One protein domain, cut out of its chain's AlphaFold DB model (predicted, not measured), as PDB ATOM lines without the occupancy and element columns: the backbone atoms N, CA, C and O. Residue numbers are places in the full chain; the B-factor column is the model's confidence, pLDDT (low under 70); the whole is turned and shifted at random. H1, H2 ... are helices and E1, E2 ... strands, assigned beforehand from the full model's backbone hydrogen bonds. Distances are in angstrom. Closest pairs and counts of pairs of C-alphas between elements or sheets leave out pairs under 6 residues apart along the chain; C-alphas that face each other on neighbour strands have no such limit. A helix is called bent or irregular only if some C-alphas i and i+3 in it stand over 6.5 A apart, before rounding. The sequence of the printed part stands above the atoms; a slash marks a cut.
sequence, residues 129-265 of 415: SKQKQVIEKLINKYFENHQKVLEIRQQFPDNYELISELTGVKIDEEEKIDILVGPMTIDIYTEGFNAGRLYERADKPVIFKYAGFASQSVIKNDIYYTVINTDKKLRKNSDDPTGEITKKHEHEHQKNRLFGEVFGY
ATOM      1  N   SER A 129      39.238 -11.551  -3.205       96.62
ATOM      2  CA  SER A 129      38.981 -12.194  -1.906       96.62
ATOM      3  C   SER A 129      38.585 -11.189  -0.821       96.62
ATOM      4  O   SER A 129      37.717 -11.476  -0.004       96.62
ATOM      5  N   LYS A 130      39.159  -9.977  -0.844       95.50
ATOM      6  CA  LYS A 130      38.799  -8.899   0.088       95.50
ATOM      7  C   LYS A 130      37.347  -8.449  -0.092       95.50
ATOM      8  O   LYS A 130      36.647  -8.259   0.895       95.50
ATOM      9  N   GLN A 131      36.883  -8.293  -1.334       95.88
ATOM     10  CA  GLN A 131      35.486  -7.939  -1.616       95.88
ATOM     11  C   GLN A 131      34.529  -9.051  -1.176       95.88
ATOM     12  O   GLN A 131      33.542  -8.756  -0.507       95.88
ATOM     13  N   LYS A 132      34.855 -10.319  -1.464       97.31
ATOM     14  CA  LYS A 132      34.081 -11.472  -0.977       97.31
ATOM     15  C   LYS A 132      33.961 -11.482   0.546       97.31
ATOM     16  O   LYS A 132      32.859 -11.605   1.061       97.31
ATOM     17  N   GLN A 133      35.069 -11.271   1.256       96.38
ATOM     18  CA  GLN A 133      35.083 -11.202   2.721       96.38
ATOM     19  C   GLN A 133      34.232 -10.051   3.267       96.38
ATOM     20  O   GLN A 133      33.586 -10.207   4.297       96.38
ATOM     21  N   VAL A 134      34.226  -8.888   2.606       94.75
ATOM     22  CA  VAL A 134      33.350  -7.769   2.989       94.75
ATOM     23  C   VAL A 134      31.880  -8.163   2.842       94.75
ATOM     24  O   VAL A 134      31.106  -7.946   3.769       94.75
ATOM     25  N   ILE A 135      31.500  -8.791   1.726       96.50
ATOM     26  CA  ILE A 135      30.123  -9.250   1.488       96.50
ATOM     27  C   ILE A 135      29.723 -10.331   2.497       96.50
ATOM     28  O   ILE A 135      28.656 -10.252   3.097       96.50
ATOM     29  N   GLU A 136      30.597 -11.306   2.744       97.69
ATOM     30  CA  GLU A 136      30.371 -12.354   3.738       97.69
ATOM     31  C   GLU A 136      30.181 -11.767   5.143       97.69
ATOM     32  O   GLU A 136      29.286 -12.195   5.866       97.69
ATOM     33  N   LYS A 137      30.961 -10.747   5.524       96.38
ATOM     34  CA  LYS A 137      30.771 -10.036   6.797       96.38
ATOM     35  C   LYS A 137      29.411  -9.345   6.885       96.38
ATOM     36  O   LYS A 137      28.798  -9.411   7.944       96.38
ATOM     37  N   LEU A 138      28.931  -8.722   5.804       95.62
ATOM     38  CA  LEU A 138      27.587  -8.128   5.764       95.62
ATOM     39  C   LEU A 138      26.506  -9.196   5.967       95.62
ATOM     40  O   LEU A 138      25.623  -9.024   6.802       95.62
ATOM     41  N   ILE A 139      26.619 -10.324   5.256       97.56
ATOM     42  CA  ILE A 139      25.699 -11.462   5.391       97.56
ATOM     43  C   ILE A 139      25.728 -12.004   6.826       97.56
ATOM     44  O   ILE A 139      24.681 -12.186   7.437       97.56
ATOM     45  N   ASN A 140      26.915 -12.214   7.399       96.81
ATOM     46  CA  ASN A 140      27.058 -12.690   8.775       96.81
ATOM     47  C   ASN A 140      26.431 -11.726   9.780       96.81
ATOM     48  O   ASN A 140      25.716 -12.176  10.665       96.81
ATOM     49  N   LYS A 141      26.639 -10.414   9.617       94.75
ATOM     50  CA  LYS A 141      26.038  -9.403  10.492       94.75
ATOM     51  C   LYS A 141      24.517  -9.415  10.446       94.75
ATOM     52  O   LYS A 141      23.889  -9.275  11.490       94.75
ATOM     53  N   TYR A 142      23.940  -9.631   9.267       96.00
ATOM     54  CA  TYR A 142      22.507  -9.858   9.132       96.00
ATOM     55  C   TYR A 142      22.050 -11.078   9.951       96.00
ATOM     56  O   TYR A 142      21.192 -10.918  10.812       96.00
ATOM     57  N   PHE A 143      22.656 -12.257   9.763       96.94
ATOM     58  CA  PHE A 143      22.256 -13.471  10.496       96.94
ATOM     59  C   PHE A 143      22.481 -13.371  12.006       96.94
ATOM     60  O   PHE A 143      21.608 -13.767  12.771       96.94
ATOM     61  N   GLU A 144      23.624 -12.829  12.438       95.25
ATOM     62  CA  GLU A 144      23.915 -12.569  13.854       95.25
ATOM     63  C   GLU A 144      22.795 -11.741  14.487       95.25
ATOM     64  O   GLU A 144      22.334 -12.045  15.584       95.25
ATOM     65  N   ASN A 145      22.346 -10.697  13.794       94.81
ATOM     66  CA  ASN A 145      21.353  -9.782  14.326       94.81
ATOM     67  C   ASN A 145      19.909 -10.307  14.196       94.81
ATOM     68  O   ASN A 145      19.133 -10.144  15.134       94.81
ATOM     69  N   HIS A 146      19.552 -10.991  13.100       96.19
ATOM     70  CA  HIS A 146      18.256 -11.678  12.957       96.19
ATOM     71  C   HIS A 146      18.073 -12.733  14.050       96.19
ATOM     72  O   HIS A 146      17.046 -12.770  14.722       96.19
ATOM     73  N   GLN A 147      19.115 -13.525  14.316       96.06
ATOM     74  CA  GLN A 147      19.087 -14.533  15.373       96.06
ATOM     75  C   GLN A 147      18.854 -13.908  16.756       96.06
ATOM     76  O   GLN A 147      18.001 -14.388  17.497       96.06
ATOM     77  N   LYS A 148      19.530 -12.797  17.087       95.25
ATOM     78  CA  LYS A 148      19.278 -12.059  18.341       95.25
ATOM     79  C   LYS A 148      17.828 -11.584  18.458       95.25
ATOM     80  O   LYS A 148      17.244 -11.650  19.537       95.25
ATOM     81  N   VAL A 149      17.251 -11.098  17.357       95.56
ATOM     82  CA  VAL A 149      15.851 -10.653  17.302       95.56
ATOM     83  C   VAL A 149      14.885 -11.821  17.545       95.56
ATOM     84  O   VAL A 149      13.920 -11.674  18.297       95.56
ATOM     85  N   LEU A 150      15.151 -12.993  16.965       96.38
ATOM     86  CA  LEU A 150      14.353 -14.198  17.205       96.38
ATOM     87  C   LEU A 150      14.480 -14.688  18.654       96.38
ATOM     88  O   LEU A 150      13.471 -14.981  19.295       96.38
ATOM     89  N   GLU A 151      15.701 -14.730  19.190       96.06
ATOM     90  CA  GLU A 151      15.984 -15.173  20.559       96.06
ATOM     91  C   GLU A 151      15.299 -14.287  21.599       96.06
ATOM     92  O   GLU A 151      14.625 -14.805  22.491       96.06
ATOM     93  N   ILE A 152      15.394 -12.958  21.467       96.00
ATOM     94  CA  ILE A 152      14.733 -12.053  22.415       96.00
ATOM     95  C   ILE A 152      13.212 -12.163  22.318       96.00
ATOM     96  O   ILE A 152      12.532 -12.117  23.342       96.00
ATOM     97  N   ARG A 153      12.660 -12.370  21.113       96.19
ATOM     98  CA  ARG A 153      11.218 -12.571  20.955       96.19
ATOM     99  C   ARG A 153      10.760 -13.883  21.588       96.19
ATOM    100  O   ARG A 153       9.677 -13.931  22.161       96.19
ATOM    101  N   GLN A 154      11.566 -14.939  21.495       96.81
ATOM    102  CA  GLN A 154      11.279 -16.215  22.146       96.81
ATOM    103  C   GLN A 154      11.377 -16.108  23.674       96.81
ATOM    104  O   GLN A 154      10.569 -16.709  24.378       96.81
ATOM    105  N   GLN A 155      12.354 -15.352  24.181       96.31
ATOM    106  CA  GLN A 155      12.546 -15.127  25.612       96.31
ATOM    107  C   GLN A 155      11.424 -14.274  26.222       96.31
ATOM    108  O   GLN A 155      11.005 -14.548  27.344       96.31
ATOM    109  N   PHE A 156      10.925 -13.283  25.477       96.56
ATOM    110  CA  PHE A 156       9.854 -12.373  25.889       96.56
ATOM    111  C   PHE A 156       8.677 -12.449  24.897       96.56
ATOM    112  O   PHE A 156       8.535 -11.597  24.007       96.56
ATOM    113  N   PRO A 157       7.832 -13.493  25.011       96.75
ATOM    114  CA  PRO A 157       6.677 -13.666  24.135       96.75
ATOM    115  C   PRO A 157       5.582 -12.621  24.394       96.75
ATOM    116  O   PRO A 157       4.812 -12.314  23.481       96.75
ATOM    117  N   ASP A 158       5.519 -12.060  25.606       97.12
ATOM    118  CA  ASP A 158       4.641 -10.939  25.931       97.12
ATOM    119  C   ASP A 158       5.188  -9.616  25.368       97.12
ATOM    120  O   ASP A 158       6.387  -9.329  25.430       97.12
ATOM    121  N   ASN A 159       4.304  -8.799  24.791       97.00
ATOM    122  CA  ASN A 159       4.709  -7.560  24.126       97.00
ATOM    123  C   ASN A 159       5.170  -6.482  25.120       97.00
ATOM    124  O   ASN A 159       6.107  -5.738  24.826       97.00
ATOM    125  N   TYR A 160       4.536  -6.391  26.287       96.44
ATOM    126  CA  TYR A 160       4.829  -5.366  27.285       96.44
ATOM    127  C   TYR A 160       6.145  -5.675  28.004       96.44
ATOM    128  O   TYR A 160       6.975  -4.778  28.189       96.44
ATOM    129  N   GLU A 161       6.388  -6.948  28.328       95.94
ATOM    130  CA  GLU A 161       7.675  -7.409  28.852       95.94
ATOM    131  C   GLU A 161       8.811  -7.167  27.851       95.94
ATOM    132  O   GLU A 161       9.837  -6.594  28.222       95.94
ATOM    133  N   LEU A 162       8.610  -7.516  26.574       96.31
ATOM    134  CA  LEU A 162       9.603  -7.290  25.523       96.31
ATOM    135  C   LEU A 162       9.955  -5.802  25.379       96.31
ATOM    136  O   LEU A 162      11.127  -5.453  25.270       96.31
ATOM    137  N   ILE A 163       8.972  -4.899  25.417       95.50
ATOM    138  CA  ILE A 163       9.244  -3.454  25.351       95.50
ATOM    139  C   ILE A 163      10.004  -2.972  26.581       95.50
ATOM    140  O   ILE A 163      10.942  -2.180  26.444       95.50
ATOM    141  N   SER A 164       9.634  -3.449  27.770       94.62
ATOM    142  CA  SER A 164      10.358  -3.119  28.995       94.62
ATOM    143  C   SER A 164      11.807  -3.595  28.929       94.62
ATOM    144  O   SER A 164      12.694  -2.868  29.373       94.62
ATOM    145  N   GLU A 165      12.068  -4.764  28.351       94.69
ATOM    146  CA  GLU A 165      13.425  -5.276  28.150       94.69
ATOM    147  C   GLU A 165      14.205  -4.451  27.115       94.69
ATOM    148  O   GLU A 165      15.353  -4.072  27.338       94.69
ATOM    149  N   LEU A 166      13.594  -4.110  25.979       93.88
ATOM    150  CA  LEU A 166      14.281  -3.350  24.931       93.88
ATOM    151  C   LEU A 166      14.577  -1.908  25.362       93.88
ATOM    152  O   LEU A 166      15.643  -1.371  25.061       93.88
ATOM    153  N   THR A 167      13.642  -1.268  26.061       92.88
ATOM    154  CA  THR A 167      13.636   0.194  26.245       92.88
ATOM    155  C   THR A 167      13.801   0.637  27.699       92.88
ATOM    156  O   THR A 167      14.056   1.812  27.970       92.88
ATOM    157  N   GLY A 168      13.642  -0.276  28.663       92.62
ATOM    158  CA  GLY A 168      13.580   0.047  30.089       92.62
ATOM    159  C   GLY A 168      12.306   0.795  30.507       92.62
ATOM    160  O   GLY A 168      12.241   1.295  31.635       92.62
ATOM    161  N   VAL A 169      11.315   0.921  29.617       92.88
ATOM    162  CA  VAL A 169      10.035   1.598  29.867       92.88
ATOM    163  C   VAL A 169       8.938   0.564  30.086       92.88
ATOM    164  O   VAL A 169       8.697  -0.285  29.236       92.88
ATOM    165  N   LYS A 170       8.228   0.679  31.210       94.06
ATOM    166  CA  LYS A 170       7.020  -0.110  31.475       94.06
ATOM    167  C   LYS A 170       5.799   0.573  30.875       94.06
ATOM    168  O   LYS A 170       5.591   1.762  31.120       94.06
ATOM    169  N   ILE A 171       5.018  -0.174  30.114       93.12
ATOM    170  CA  ILE A 171       3.783   0.271  29.465       93.12
ATOM    171  C   ILE A 171       2.627  -0.493  30.107       93.12
ATOM    172  O   ILE A 171       2.791  -1.669  30.433       93.12
ATOM    173  N   ASP A 172       1.503   0.185  30.322       90.12
ATOM    174  CA  ASP A 172       0.318  -0.433  30.916       90.12
ATOM    175  C   ASP A 172      -0.386  -1.337  29.890       90.12
ATOM    176  O   ASP A 172      -0.506  -0.984  28.716       90.12
ATOM    177  N   GLU A 173      -0.892  -2.492  30.331       89.12
ATOM    178  CA  GLU A 173      -1.536  -3.499  29.462       89.12
ATOM    179  C   GLU A 173      -2.809  -2.987  28.758       89.12
ATOM    180  O   GLU A 173      -3.262  -3.555  27.768       89.12
ATOM    181  N   GLU A 174      -3.396  -1.891  29.245       87.88
ATOM    182  CA  GLU A 174      -4.548  -1.240  28.611       87.88
ATOM    183  C   GLU A 174      -4.156  -0.404  27.376       87.88
ATOM    184  O   GLU A 174      -5.018  -0.014  26.579       87.88
ATOM    185  N   GLU A 175      -2.864  -0.111  27.195       88.19
ATOM    186  CA  GLU A 175      -2.359   0.693  26.086       88.19
ATOM    187  C   GLU A 175      -2.198  -0.150  24.811       88.19
ATOM    188  O   GLU A 175      -1.726  -1.289  24.829       88.19
ATOM    189  N   LYS A 176      -2.587   0.424  23.666       90.12
ATOM    190  CA  LYS A 176      -2.562  -0.262  22.366       90.12
ATOM    191  C   LYS A 176      -1.157  -0.307  21.789       90.12
ATOM    192  O   LYS A 176      -0.622   0.733  21.393       90.12
ATOM    193  N   ILE A 177      -0.618  -1.516  21.687       94.06
ATOM    194  CA  ILE A 177       0.704  -1.779  21.134       94.06
ATOM    195  C   ILE A 177       0.680  -3.033  20.280       94.06
ATOM    196  O   ILE A 177       0.239  -4.087  20.734       94.06
ATOM    197  N   ASP A 178       1.265  -2.926  19.091       96.00
ATOM    198  CA  ASP A 178       1.554  -4.073  18.240       96.00
ATOM    199  C   ASP A 178       3.067  -4.221  18.063       96.00
ATOM    200  O   ASP A 178       3.794  -3.235  17.910       96.00
ATOM    201  N   ILE A 179       3.540  -5.467  18.073       97.00
ATOM    202  CA  ILE A 179       4.940  -5.804  17.815       97.00
ATOM    203  C   ILE A 179       5.023  -6.672  16.570       97.00
ATOM    204  O   ILE A 179       4.309  -7.668  16.445       97.00
ATOM    205  N   LEU A 180       5.946  -6.322  15.679       96.75
ATOM    206  CA  LEU A 180       6.307  -7.130  14.526       96.75
ATOM    207  C   LEU A 180       7.804  -7.448  14.561       96.75
ATOM    208  O   LEU A 180       8.639  -6.576  14.795       96.75
ATOM    209  N   VAL A 181       8.143  -8.706  14.291       95.69
ATOM    210  CA  VAL A 181       9.529  -9.130  14.085       95.69
ATOM    211  C   VAL A 181       9.912  -8.873  12.628       95.69
ATOM    212  O   VAL A 181       9.368  -9.489  11.712       95.69
ATOM    213  N   GLY A 182      10.827  -7.929  12.418       93.62
ATOM    214  CA  GLY A 182      11.440  -7.640  11.125       93.62
ATOM    215  C   GLY A 182      12.650  -8.541  10.836       93.62
ATOM    216  O   GLY A 182      12.968  -9.425  11.627       93.62
ATOM    217  N   PRO A 183      13.363  -8.308   9.718       92.94
ATOM    218  CA  PRO A 183      14.528  -9.117   9.339       92.94
ATOM    219  C   PRO A 183      15.751  -8.858  10.231       92.94
ATOM    220  O   PRO A 183      16.674  -9.658  10.292       92.94
ATOM    221  N   MET A 184      15.816  -7.685  10.862       93.25
ATOM    222  CA  MET A 184      16.944  -7.247  11.697       93.25
ATOM    223  C   MET A 184      16.486  -6.380  12.875       93.25
ATOM    224  O   MET A 184      17.308  -5.833  13.609       93.25
ATOM    225  N   THR A 185      15.184  -6.179  13.038       95.06
ATOM    226  CA  THR A 185      14.643  -5.215  13.994       95.06
ATOM    227  C   THR A 185      13.376  -5.752  14.624       95.06
ATOM    228  O   THR A 185      12.677  -6.580  14.042       95.06
ATOM    229  N   ILE A 186      13.059  -5.236  15.806       96.94
ATOM    230  CA  ILE A 186      11.728  -5.359  16.397       96.94
ATOM    231  C   ILE A 186      10.993  -4.048  16.155       96.94
ATOM    232  O   ILE A 186      11.446  -2.990  16.593       96.94
ATOM    233  N   ASP A 187       9.876  -4.119  15.447       97.56
ATOM    234  CA  ASP A 187       9.041  -2.966  15.146       97.56
ATOM    235  C   ASP A 187       7.951  -2.844  16.214       97.56
ATOM    236  O   ASP A 187       7.182  -3.777  16.439       97.56
ATOM    237  N   ILE A 188       7.891  -1.689  16.871       97.31
ATOM    238  CA  ILE A 188       6.949  -1.353  17.937       97.31
ATOM    239  C   ILE A 188       5.992  -0.294  17.396       97.31
ATOM    240  O   ILE A 188       6.371   0.860  17.189       97.31
ATOM    241  N   TYR A 189       4.737  -0.668  17.190       96.25
ATOM    242  CA  TYR A 189       3.678   0.236  16.764       96.25
ATOM    243  C   TYR A 189       2.908   0.713  17.991       96.25
ATOM    244  O   TYR A 189       2.354  -0.094  18.732       96.25
ATOM    245  N   THR A 190       2.869   2.025  18.218       94.44
ATOM    246  CA  THR A 190       2.248   2.595  19.423       94.44
ATOM    247  C   THR A 190       1.738   4.015  19.189       94.44
ATOM    248  O   THR A 190       2.226   4.723  18.313       94.44
ATOM    249  N   GLU A 191       0.784   4.475  19.999       91.31
ATOM    250  CA  GLU A 191       0.279   5.852  19.933       91.31
ATOM    251  C   GLU A 191       1.306   6.891  20.430       91.31
ATOM    252  O   GLU A 191       2.274   6.573  21.126       91.31
ATOM    253  N   GLY A 192       1.080   8.165  20.087       89.12
ATOM    254  CA  GLY A 192       2.063   9.242  20.235       89.12
ATOM    255  C   GLY A 192       2.547   9.508  21.662       89.12
ATOM    256  O   GLY A 192       3.711   9.864  21.840       89.12
ATOM    257  N   PHE A 193       1.700   9.301  22.674       89.75
ATOM    258  CA  PHE A 193       2.101   9.428  24.081       89.75
ATOM    259  C   PHE A 193       3.212   8.430  24.437       89.75
ATOM    260  O   PHE A 193       4.280   8.820  24.910       89.75
ATOM    261  N   ASN A 194       2.999   7.155  24.115       92.00
ATOM    262  CA  ASN A 194       3.965   6.093  24.367       92.00
ATOM    263  C   ASN A 194       5.184   6.180  23.458       92.00
ATOM    264  O   ASN A 194       6.298   6.004  23.941       92.00
ATOM    265  N   ALA A 195       5.013   6.549  22.186       92.06
ATOM    266  CA  ALA A 195       6.152   6.824  21.313       92.06
ATOM    267  C   ALA A 195       7.080   7.891  21.927       92.06
ATOM    268  O   ALA A 195       8.295   7.721  21.919       92.06
ATOM    269  N   GLY A 196       6.517   8.947  22.528       89.50
ATOM    270  CA  GLY A 196       7.278   9.963  23.259       89.50
ATOM    271  C   GLY A 196       8.029   9.404  24.472       89.50
ATOM    272  O   GLY A 196       9.224   9.652  24.613       89.50
ATOM    273  N   ARG A 197       7.366   8.590  25.302       91.31
ATOM    274  CA  ARG A 197       7.992   7.939  26.471       91.31
ATOM    275  C   ARG A 197       9.150   7.020  26.080       91.31
ATOM    276  O   ARG A 197      10.189   7.029  26.734       91.31
ATOM    277  N   LEU A 198       8.973   6.237  25.015       92.31
ATOM    278  CA  LEU A 198      10.021   5.370  24.477       92.31
ATOM    279  C   LEU A 198      11.186   6.193  23.917       92.31
ATOM    280  O   LEU A 198      12.345   5.835  24.116       92.31
ATOM    281  N   TYR A 199      10.890   7.310  23.251       89.38
ATOM    282  CA  TYR A 199      11.904   8.180  22.669       89.38
ATOM    283  C   TYR A 199      12.814   8.819  23.720       89.38
ATOM    284  O   TYR A 199      14.023   8.879  23.530       89.38
ATOM    285  N   GLU A 200      12.268   9.249  24.859       87.19
ATOM    286  CA  GLU A 200      13.056   9.830  25.958       87.19
ATOM    287  C   GLU A 200      14.126   8.875  26.516       87.19
ATOM    288  O   GLU A 200      15.105   9.329  27.111       87.19
ATOM    289  N   ARG A 201      13.958   7.561  26.322       85.75
ATOM    290  CA  ARG A 201      14.930   6.526  26.707       85.75
ATOM    291  C   ARG A 201      15.810   6.035  25.558       85.75
ATOM    292  O   ARG A 201      16.705   5.233  25.810       85.75
ATOM    293  N   ALA A 202      15.584   6.499  24.333       82.50
ATOM    294  CA  ALA A 202      16.380   6.113  23.176       82.50
ATOM    295  C   ALA A 202      17.828   6.633  23.276       82.50
ATOM    296  O   ALA A 202      18.115   7.617  23.962       82.50
ATOM    297  N   ASP A 203      18.750   6.007  22.539       68.94
ATOM    298  CA  ASP A 203      20.114   6.518  22.375       68.94
ATOM    299  C   ASP A 203      20.085   7.853  21.599       68.94
ATOM    300  O   ASP A 203      20.047   7.866  20.370       68.94
ATOM    301  N   LYS A 204      20.105   8.975  22.338       68.31
ATOM    302  CA  LYS A 204      20.133  10.389  21.882       68.31
ATOM    303  C   LYS A 204      18.764  10.986  21.499       68.31
ATOM    304  O   LYS A 204      18.524  11.266  20.322       68.31
ATOM    305  N   PRO A 205      17.899  11.304  22.479       67.69
ATOM    306  CA  PRO A 205      16.667  12.029  22.204       67.69
ATOM    307  C   PRO A 205      16.939  13.478  21.751       67.69
ATOM    308  O   PRO A 205      17.706  14.214  22.373       67.69
ATOM    309  N   VAL A 206      16.260  13.912  20.690       62.12
ATOM    310  CA  VAL A 206      16.182  15.281  20.157       62.12
ATOM    311  C   VAL A 206      14.740  15.766  20.275       62.12
ATOM    312  O   VAL A 206      13.843  15.062  19.857       62.12
ATOM    313  N   ILE A 207      14.482  16.966  20.801       54.41
ATOM    314  CA  ILE A 207      13.120  17.475  21.057       54.41
ATOM    315  C   ILE A 207      12.344  17.684  19.734       54.41
ATOM    316  O   ILE A 207      12.476  18.733  19.104       54.41
ATOM    317  N   PHE A 208      11.517  16.719  19.313       58.00
ATOM    318  CA  PHE A 208      10.651  16.837  18.129       58.00
ATOM    319  C   PHE A 208       9.329  16.049  18.262       58.00
ATOM    320  O   PHE A 208       9.125  15.298  19.208       58.00
ATOM    321  N   LYS A 209       8.372  16.239  17.341       62.75
ATOM    322  CA  LYS A 209       7.187  15.364  17.233       62.75
ATOM    323  C   LYS A 209       7.535  14.189  16.322       62.75
ATOM    324  O   LYS A 209       7.716  14.395  15.127       62.75
ATOM    325  N   TYR A 210       7.629  12.983  16.872       70.50
ATOM    326  CA  TYR A 210       8.163  11.832  16.138       70.50
ATOM    327  C   TYR A 210       7.075  11.106  15.346       70.50
ATOM    328  O   TYR A 210       6.070  10.675  15.915       70.50
ATOM    329  N   ALA A 211       7.291  10.949  14.039       86.31
ATOM    330  CA  ALA A 211       6.560   9.973  13.230       86.31
ATOM    331  C   ALA A 211       7.033   8.541  13.547       86.31
ATOM    332  O   ALA A 211       6.238   7.601  13.543       86.31
ATOM    333  N   GLY A 212       8.311   8.395  13.894       91.00
ATOM    334  CA  GLY A 212       8.950   7.177  14.371       91.00
ATOM    335  C   GLY A 212      10.409   7.451  14.725       91.00
ATOM    336  O   GLY A 212      10.838   8.605  14.673       91.00
ATOM    337  N   PHE A 213      11.120   6.413  15.158       92.75
ATOM    338  CA  PHE A 213      12.565   6.455  15.372       92.75
ATOM    339  C   PHE A 213      13.171   5.049  15.456       92.75
ATOM    340  O   PHE A 213      12.553   4.111  15.964       92.75
ATOM    341  N   ALA A 214      14.424   4.931  15.035       92.69
ATOM    342  CA  ALA A 214      15.282   3.765  15.194       92.69
ATOM    343  C   ALA A 214      16.213   3.905  16.412       92.69
ATOM    344  O   ALA A 214      16.984   4.867  16.504       92.69
ATOM    345  N   SER A 215      16.247   2.914  17.307       92.81
ATOM    346  CA  SER A 215      17.202   2.870  18.423       92.81
ATOM    347  C   SER A 215      17.774   1.474  18.686       92.81
ATOM    348  O   SER A 215      17.439   0.500  18.014       92.81
ATOM    349  N   GLN A 216      18.694   1.399  19.637       91.88
ATOM    350  CA  GLN A 216      19.288   0.158  20.112       91.88
ATOM    351  C   GLN A 216      18.853  -0.073  21.557       91.88
ATOM    352  O   GLN A 216      18.640   0.887  22.299       91.88
ATOM    353  N   SER A 217      18.697  -1.337  21.946       90.69
ATOM    354  CA  SER A 217      18.263  -1.710  23.284       90.69
ATOM    355  C   SER A 217      19.153  -1.071  24.346       90.69
ATOM    356  O   SER A 217      20.377  -1.163  24.269       90.69
ATOM    357  N   VAL A 218      18.544  -0.473  25.371       80.81
ATOM    358  CA  VAL A 218      19.291   0.133  26.492       80.81
ATOM    359  C   VAL A 218      19.945  -0.918  27.398       80.81
ATOM    360  O   VAL A 218      20.852  -0.605  28.169       80.81
ATOM    361  N   ILE A 219      19.483  -2.168  27.310       68.38
ATOM    362  CA  ILE A 219      20.021  -3.333  28.020       68.38
ATOM    363  C   ILE A 219      21.080  -4.033  27.143       68.38
ATOM    364  O   ILE A 219      21.108  -3.866  25.925       68.38
ATOM    365  N   LYS A 220      21.963  -4.825  27.768       65.31
ATOM    366  CA  LYS A 220      23.151  -5.515  27.207       65.31
ATOM    367  C   LYS A 220      22.928  -6.429  25.981       65.31
ATOM    368  O   LYS A 220      23.875  -7.092  25.568       65.31
ATOM    369  N   ASN A 221      21.727  -6.498  25.417       67.75
ATOM    370  CA  ASN A 221      21.388  -7.444  24.352       67.75
ATOM    371  C   ASN A 221      21.783  -6.933  22.954       67.75
ATOM    372  O   ASN A 221      21.869  -7.725  22.015       67.75
ATOM    373  N   ASP A 222      22.110  -5.639  22.827       84.75
ATOM    374  CA  ASP A 222      22.644  -5.045  21.594       84.75
ATOM    375  C   ASP A 222      21.672  -5.225  20.402       84.75
ATOM    376  O   ASP A 222      22.094  -5.496  19.278       84.75
ATOM    377  N   ILE A 223      20.360  -5.121  20.663       91.81
ATOM    378  CA  ILE A 223      19.276  -5.401  19.704       91.81
ATOM    379  C   ILE A 223      18.709  -4.101  19.154       91.81
ATOM    380  O   ILE A 223      18.403  -3.178  19.907       91.81
ATOM    381  N   TYR A 224      18.512  -4.038  17.843       94.00
ATOM    382  CA  TYR A 224      17.881  -2.891  17.202       94.00
ATOM    383  C   TYR A 224      16.356  -2.982  17.243       94.00
ATOM    384  O   TYR A 224      15.761  -4.022  16.955       94.00
ATOM    385  N   TYR A 225      15.713  -1.861  17.555       95.38
ATOM    386  CA  TYR A 225      14.264  -1.727  17.492       95.38
ATOM    387  C   TYR A 225      13.865  -0.428  16.795       95.38
ATOM    388  O   TYR A 225      14.615   0.553  16.763       95.38
ATOM    389  N   THR A 226      12.669  -0.432  16.228       95.94
ATOM    390  CA  THR A 226      12.082   0.703  15.524       95.94
ATOM    391  C   THR A 226      10.735   1.000  16.147       95.94
ATOM    392  O   THR A 226       9.915   0.103  16.298       95.94
ATOM    393  N   VAL A 227      10.481   2.253  16.501       95.50
ATOM    394  CA  VAL A 227       9.171   2.690  16.987       95.50
ATOM    395  C   VAL A 227       8.447   3.421  15.868       95.50
ATOM    396  O   VAL A 227       8.980   4.371  15.298       95.50
ATOM    397  N   ILE A 228       7.217   3.005  15.579       95.69
ATOM    398  CA  ILE A 228       6.318   3.637  14.618       95.69
ATOM    399  C   ILE A 228       5.159   4.257  15.397       95.69
ATOM    400  O   ILE A 228       4.342   3.559  15.997       95.69
ATOM    401  N   ASN A 229       5.069   5.587  15.381       93.31
ATOM    402  CA  ASN A 229       3.975   6.296  16.036       93.31
ATOM    403  C   ASN A 229       2.701   6.153  15.199       93.31
ATOM    404  O   ASN A 229       2.676   6.668  14.091       93.31
ATOM    405  N   THR A 230       1.648   5.506  15.689       91.94
ATOM    406  CA  THR A 230       0.390   5.255  14.958       91.94
ATOM    407  C   THR A 230      -0.698   6.308  15.207       91.94
ATOM    408  O   THR A 230      -1.837   6.136  14.767       91.94
ATOM    409  N   ASP A 231      -0.372   7.425  15.873       89.69
ATOM    410  CA  ASP A 231      -1.329   8.497  16.169       89.69
ATOM    411  C   ASP A 231      -1.997   9.030  14.891       89.69
ATOM    412  O   ASP A 231      -1.396   9.700  14.041       89.69
ATOM    413  N   LYS A 232      -3.307   8.777  14.789       84.25
ATOM    414  CA  LYS A 232      -4.123   9.176  13.641       84.25
ATOM    415  C   LYS A 232      -4.141  10.686  13.430       84.25
ATOM    416  O   LYS A 232      -4.251  11.112  12.290       84.25
ATOM    417  N   LYS A 233      -4.054  11.521  14.471       84.62
ATOM    418  CA  LYS A 233      -4.051  12.986  14.310       84.62
ATOM    419  C   LYS A 233      -2.768  13.470  13.646       84.62
ATOM    420  O   LYS A 233      -2.838  14.378  12.823       84.62
ATOM    421  N   LEU A 234      -1.631  12.859  13.979       80.69
ATOM    422  CA  LEU A 234      -0.357  13.152  13.322       80.69
ATOM    423  C   LEU A 234      -0.340  12.620  11.883       80.69
ATOM    424  O   LEU A 234       0.155  13.303  10.991       80.69
ATOM    425  N   ARG A 235      -0.941  11.446  11.640       82.69
ATOM    426  CA  ARG A 235      -0.873  10.764  10.339       82.69
ATOM    427  C   ARG A 235      -1.960  11.112   9.323       82.69
ATOM    428  O   ARG A 235      -1.707  11.002   8.128       82.69
ATOM    429  N   LYS A 236      -3.153  11.546   9.748       75.25
ATOM    430  CA  LYS A 236      -4.340  11.719   8.875       75.25
ATOM    431  C   LYS A 236      -4.127  12.689   7.708       75.25
ATOM    432  O   LYS A 236      -4.782  12.534   6.686       75.25
ATOM    433  N   ASN A 237      -3.217  13.650   7.857       69.06
ATOM    434  CA  ASN A 237      -2.855  14.612   6.811       69.06
ATOM    435  C   ASN A 237      -1.383  14.482   6.381       69.06
ATOM    436  O   ASN A 237      -0.830  15.417   5.808       69.06
ATOM    437  N   SER A 238      -0.735  13.365   6.720       80.25
ATOM    438  CA  SER A 238       0.637  13.081   6.301       80.25
ATOM    439  C   SER A 238       0.649  12.301   4.989       80.25
ATOM    440  O   SER A 238      -0.339  11.663   4.624       80.25
ATOM    441  N   ASP A 239       1.793  12.311   4.314       82.00
ATOM    442  CA  ASP A 239       2.095  11.427   3.187       82.00
ATOM    443  C   ASP A 239       2.277   9.954   3.609       82.00
ATOM    444  O   ASP A 239       2.421   9.087   2.753       82.00
ATOM    445  N   ASP A 240       2.205   9.657   4.912       87.62
ATOM    446  CA  ASP A 240       2.422   8.336   5.503       87.62
ATOM    447  C   ASP A 240       1.290   7.932   6.476       87.62
ATOM    448  O   ASP A 240       1.491   7.833   7.695       87.62
ATOM    449  N   PRO A 241       0.062   7.697   5.979       85.44
ATOM    450  CA  PRO A 241      -1.087   7.391   6.829       85.44
ATOM    451  C   PRO A 241      -0.950   6.068   7.599       85.44
ATOM    452  O   PRO A 241      -1.565   5.922   8.655       85.44
ATOM    453  N   THR A 242      -0.161   5.114   7.090       86.44
ATOM    454  CA  THR A 242       0.013   3.774   7.676       86.44
ATOM    455  C   THR A 242       1.270   3.636   8.532       86.44
ATOM    456  O   THR A 242       1.316   2.745   9.372       86.44
ATOM    457  N   GLY A 243       2.277   4.498   8.358       90.25
ATOM    458  CA  GLY A 243       3.578   4.317   9.005       90.25
ATOM    459  C   GLY A 243       4.587   3.531   8.188       90.25
ATOM    460  O   GLY A 243       5.709   3.361   8.651       90.25
ATOM    461  N   GLU A 244       4.235   3.078   6.986       90.88
ATOM    462  CA  GLU A 244       5.130   2.277   6.148       90.88
ATOM    463  C   GLU A 244       6.296   3.094   5.575       90.88
ATOM    464  O   GLU A 244       7.400   2.565   5.445       90.88
ATOM    465  N   ILE A 245       6.101   4.385   5.276       91.19
ATOM    466  CA  ILE A 245       7.207   5.260   4.846       91.19
ATOM    467  C   ILE A 245       8.157   5.478   6.025       91.19
ATOM    468  O   ILE A 245       9.363   5.294   5.875       91.19
ATOM    469  N   THR A 246       7.613   5.796   7.206       92.38
ATOM    470  CA  THR A 246       8.394   5.930   8.445       92.38
ATOM    471  C   THR A 246       9.171   4.646   8.725       92.38
ATOM    472  O   THR A 246      10.383   4.687   8.888       92.38
ATOM    473  N   LYS A 247       8.508   3.487   8.714       94.31
ATOM    474  CA  LYS A 247       9.139   2.186   8.945       94.31
ATOM    475  C   LYS A 247      10.316   1.954   8.004       94.31
ATOM    476  O   LYS A 247      11.406   1.644   8.469       94.31
ATOM    477  N   LYS A 248      10.123   2.140   6.694       93.88
ATOM    478  CA  LYS A 248      11.192   1.954   5.700       93.88
ATOM    479  C   LYS A 248      12.363   2.918   5.909       93.88
ATOM    480  O   LYS A 248      13.501   2.533   5.656       93.88
ATOM    481  N   HIS A 249      12.088   4.143   6.357       94.00
ATOM    482  CA  HIS A 249      13.100   5.154   6.661       94.00
ATOM    483  C   HIS A 249      13.932   4.731   7.880       94.00
ATOM    484  O   HIS A 249      15.151   4.609   7.787       94.00
ATOM    485  N   GLU A 250      13.272   4.374   8.982       94.56
ATOM    486  CA  GLU A 250      13.940   3.911  10.203       94.56
ATOM    487  C   GLU A 250      14.685   2.581  10.012       94.56
ATOM    488  O   GLU A 250      15.782   2.388  10.540       94.56
ATOM    489  N   HIS A 251      14.143   1.664   9.206       94.75
ATOM    490  CA  HIS A 251      14.825   0.420   8.827       94.75
ATOM    491  C   HIS A 251      16.131   0.691   8.085       94.75
ATOM    492  O   HIS A 251      17.116  -0.022   8.292       94.75
ATOM    493  N   GLU A 252      16.172   1.727   7.247       94.69
ATOM    494  CA  GLU A 252      17.388   2.103   6.534       94.69
ATOM    495  C   GLU A 252      18.465   2.625   7.493       94.69
ATOM    496  O   GLU A 252      19.616   2.200   7.380       94.69
ATOM    497  N   HIS A 253      18.096   3.430   8.497       92.75
ATOM    498  CA  HIS A 253      19.018   3.836   9.564       92.75
ATOM    499  C   HIS A 253      19.603   2.631  10.307       92.75
ATOM    500  O   HIS A 253      20.814   2.558  10.523       92.75
ATOM    501  N   GLN A 254      18.772   1.652  10.679       92.12
ATOM    502  CA  GLN A 254      19.255   0.458  11.383       92.12
ATOM    503  C   GLN A 254      20.191  -0.380  10.518       92.12
ATOM    504  O   GLN A 254      21.246  -0.812  10.982       92.12
ATOM    505  N   LYS A 255      19.852  -0.548   9.238       92.56
ATOM    506  CA  LYS A 255      20.718  -1.223   8.273       92.56
ATOM    507  C   LYS A 255      22.071  -0.515   8.153       92.56
ATOM    508  O   LYS A 255      23.114  -1.166   8.195       92.56
ATOM    509  N   ASN A 256      22.068   0.813   8.043       91.19
ATOM    510  CA  ASN A 256      23.287   1.608   7.928       91.19
ATOM    511  C   ASN A 256      24.138   1.559   9.202       91.19
ATOM    512  O   ASN A 256      25.362   1.499   9.100       91.19
ATOM    513  N   ARG A 257      23.522   1.510  10.389       89.06
ATOM    514  CA  ARG A 257      24.234   1.294  11.660       89.06
ATOM    515  C   ARG A 257      24.874  -0.090  11.715       89.06
ATOM    516  O   ARG A 257      26.081  -0.178  11.924       89.06
ATOM    517  N   LEU A 258      24.100  -1.144  11.449       89.62
ATOM    518  CA  LEU A 258      24.576  -2.528  11.489       89.62
ATOM    519  C   LEU A 258      25.727  -2.774  10.500       89.62
ATOM    520  O   LEU A 258      26.691  -3.472  10.811       89.62
ATOM    521  N   PHE A 259      25.640  -2.204   9.297       90.25
ATOM    522  CA  PHE A 259      26.638  -2.415   8.247       90.25
ATOM    523  C   PHE A 259      27.757  -1.369   8.231       90.25
ATOM    524  O   PHE A 259      28.806  -1.615   7.632       90.25
ATOM    525  N   GLY A 260      27.588  -0.234   8.913       85.19
ATOM    526  CA  GLY A 260      28.575   0.847   8.971       85.19
ATOM    527  C   GLY A 260      29.938   0.399   9.504       85.19
ATOM    528  O   GLY A 260      30.976   0.838   9.002       85.19
ATOM    529  N   GLU A 261      29.952  -0.549  10.447       81.56
ATOM    530  CA  GLU A 261      31.177  -1.150  10.992       81.56
ATOM    531  C   GLU A 261      32.005  -1.878   9.927       81.56
ATOM    532  O   GLU A 261      33.235  -1.820   9.936       81.56
ATOM    533  N   VAL A 262      31.340  -2.535   8.971       86.12
ATOM    534  CA  VAL A 262      32.007  -3.296   7.906       86.12
ATOM    535  C   VAL A 262      32.762  -2.363   6.956       86.12
ATOM    536  O   VAL A 262      33.813  -2.731   6.426       86.12
ATOM    537  N   PHE A 263      32.259  -1.142   6.774       81.25
ATOM    538  CA  PHE A 263      32.872  -0.124   5.922       81.25
ATOM    539  C   PHE A 263      33.921   0.737   6.649       81.25
ATOM    540  O   PHE A 263      34.646   1.485   5.994       81.25
ATOM    541  N   GLY A 264      34.067   0.592   7.972       67.75
ATOM    542  CA  GLY A 264      35.116   1.255   8.754       67.75
ATOM    543  C   GLY A 264      34.824   2.714   9.121       67.75
ATOM    544  O   GLY A 264      35.758   3.487   9.339       67.75
ATOM    545  N   TYR A 265      33.549   3.106   9.200       64.62
ATOM    546  CA  TYR A 265      33.138   4.470   9.550       64.62
ATOM    547  C   TYR A 265      33.139   4.720  11.059       64.62
ATOM    548  O   TYR A 265      32.091   4.932  11.658       64.62
TER     549      TYR A 265
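Overview. This is residues 129 to 265 of the 415 residues of an uncharacterized protein of Candidatus Nomurabacteria bacterium RIFCSPLOWO2_01_FULL_36_16 (UniProt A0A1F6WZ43). A four-stranded sheet has H5 over one face and the short helices H2 and H3 over the other, three layers with helices on both faces, while the long helix H1 runs past the sheet and only grazes it. H1 and H5 meet beyond the sheet in a V with the sheet in its mouth. The printed part has 137 residues, with five named helices and four named strands in the order H1 H2 E1 E2 H3 E3 E4 H4 H5; the mixed sheet runs E1, E2, E4, E3. The class is mixed, helices and strands; the whole is compact, with a radius of gyration of the C-alphas of 15.6 A, and only just elongated, spanning 52 by 34 by 23 A.

Arrangement. H1, residues 129 to 155, only grazes the sheet, with residues 145 to 153. H2, residues 159 to 167, is close to H1 but not clearly touching; their closest C-alphas, those of Arg 153 and Leu 162, are 7.2 A apart. E1, residues 177 to 181, and E2, residues 186 to 190, form an antiparallel hairpin, with N 180 and O 187 within hydrogen-bond range at 2.9 A. H2, at a height over the sheet of 8.3 A, lies only just over E2, where 3 of its C-alphas fall, and runs across the strands, at 67 degrees to E2 on the local plane. E3, residues 212 to 216, and E4, residues 224 to 229, form the other antiparallel hairpin, with N 227 and O 213 at 2.8 A. E2 and E4 are parallel, with N 188 and O 226 at 2.8 A. H3, residues 192 to 200, is on the same face as H2 and over E4; their closest C-alphas, those of Gly 192 and Asn 229, are 5.5 A apart. H4, residues 232 to 235, is not on the sheet and touches no helix. H5, residues 244 to 263, is on the opposite face, over E4 and E3, and runs along the strands; the C-alphas of Ala 214 and Glu 250, the closest of E3 and H5, are 5.2 A apart. Its residues 258 to 262 alone touch residues 134 to 142 of H1, at a steep tilt of 53 degrees, opposite ways; the closest C-alphas, those of Leu 138 and Phe 259, are 6.3 A apart. Every O i to N i+4 pair is within hydrogen-bond range in H1, H2 and H3, and 13 of 16 are in H5; H4 is too short for such a pair.

Along the chain. H1 begins at C-alpha 129 (38.981, -12.194, -1.906) and is 38.3 A long. E4, the longest strand by residues, measures 16.7 A. H5 is 27.8 A long, ends at C-alpha 263 (32.872, -0.124, 5.922), has a kink of 31 degrees near residue 257 and is only just irregular, with C-alphas 258 and 261 6.8 A apart.

Size, cuts and confidence. The two C-alphas farthest apart, those of Ser 129 and Glu 174, are 54.3 A apart. The printed part has no cut, and the link from H3 to E3, 11 residues, is long. Mean pLDDT of the printed part is 89.5; residues 203 to 209, 219 to 221, 237 and 264 to 265 are under 70.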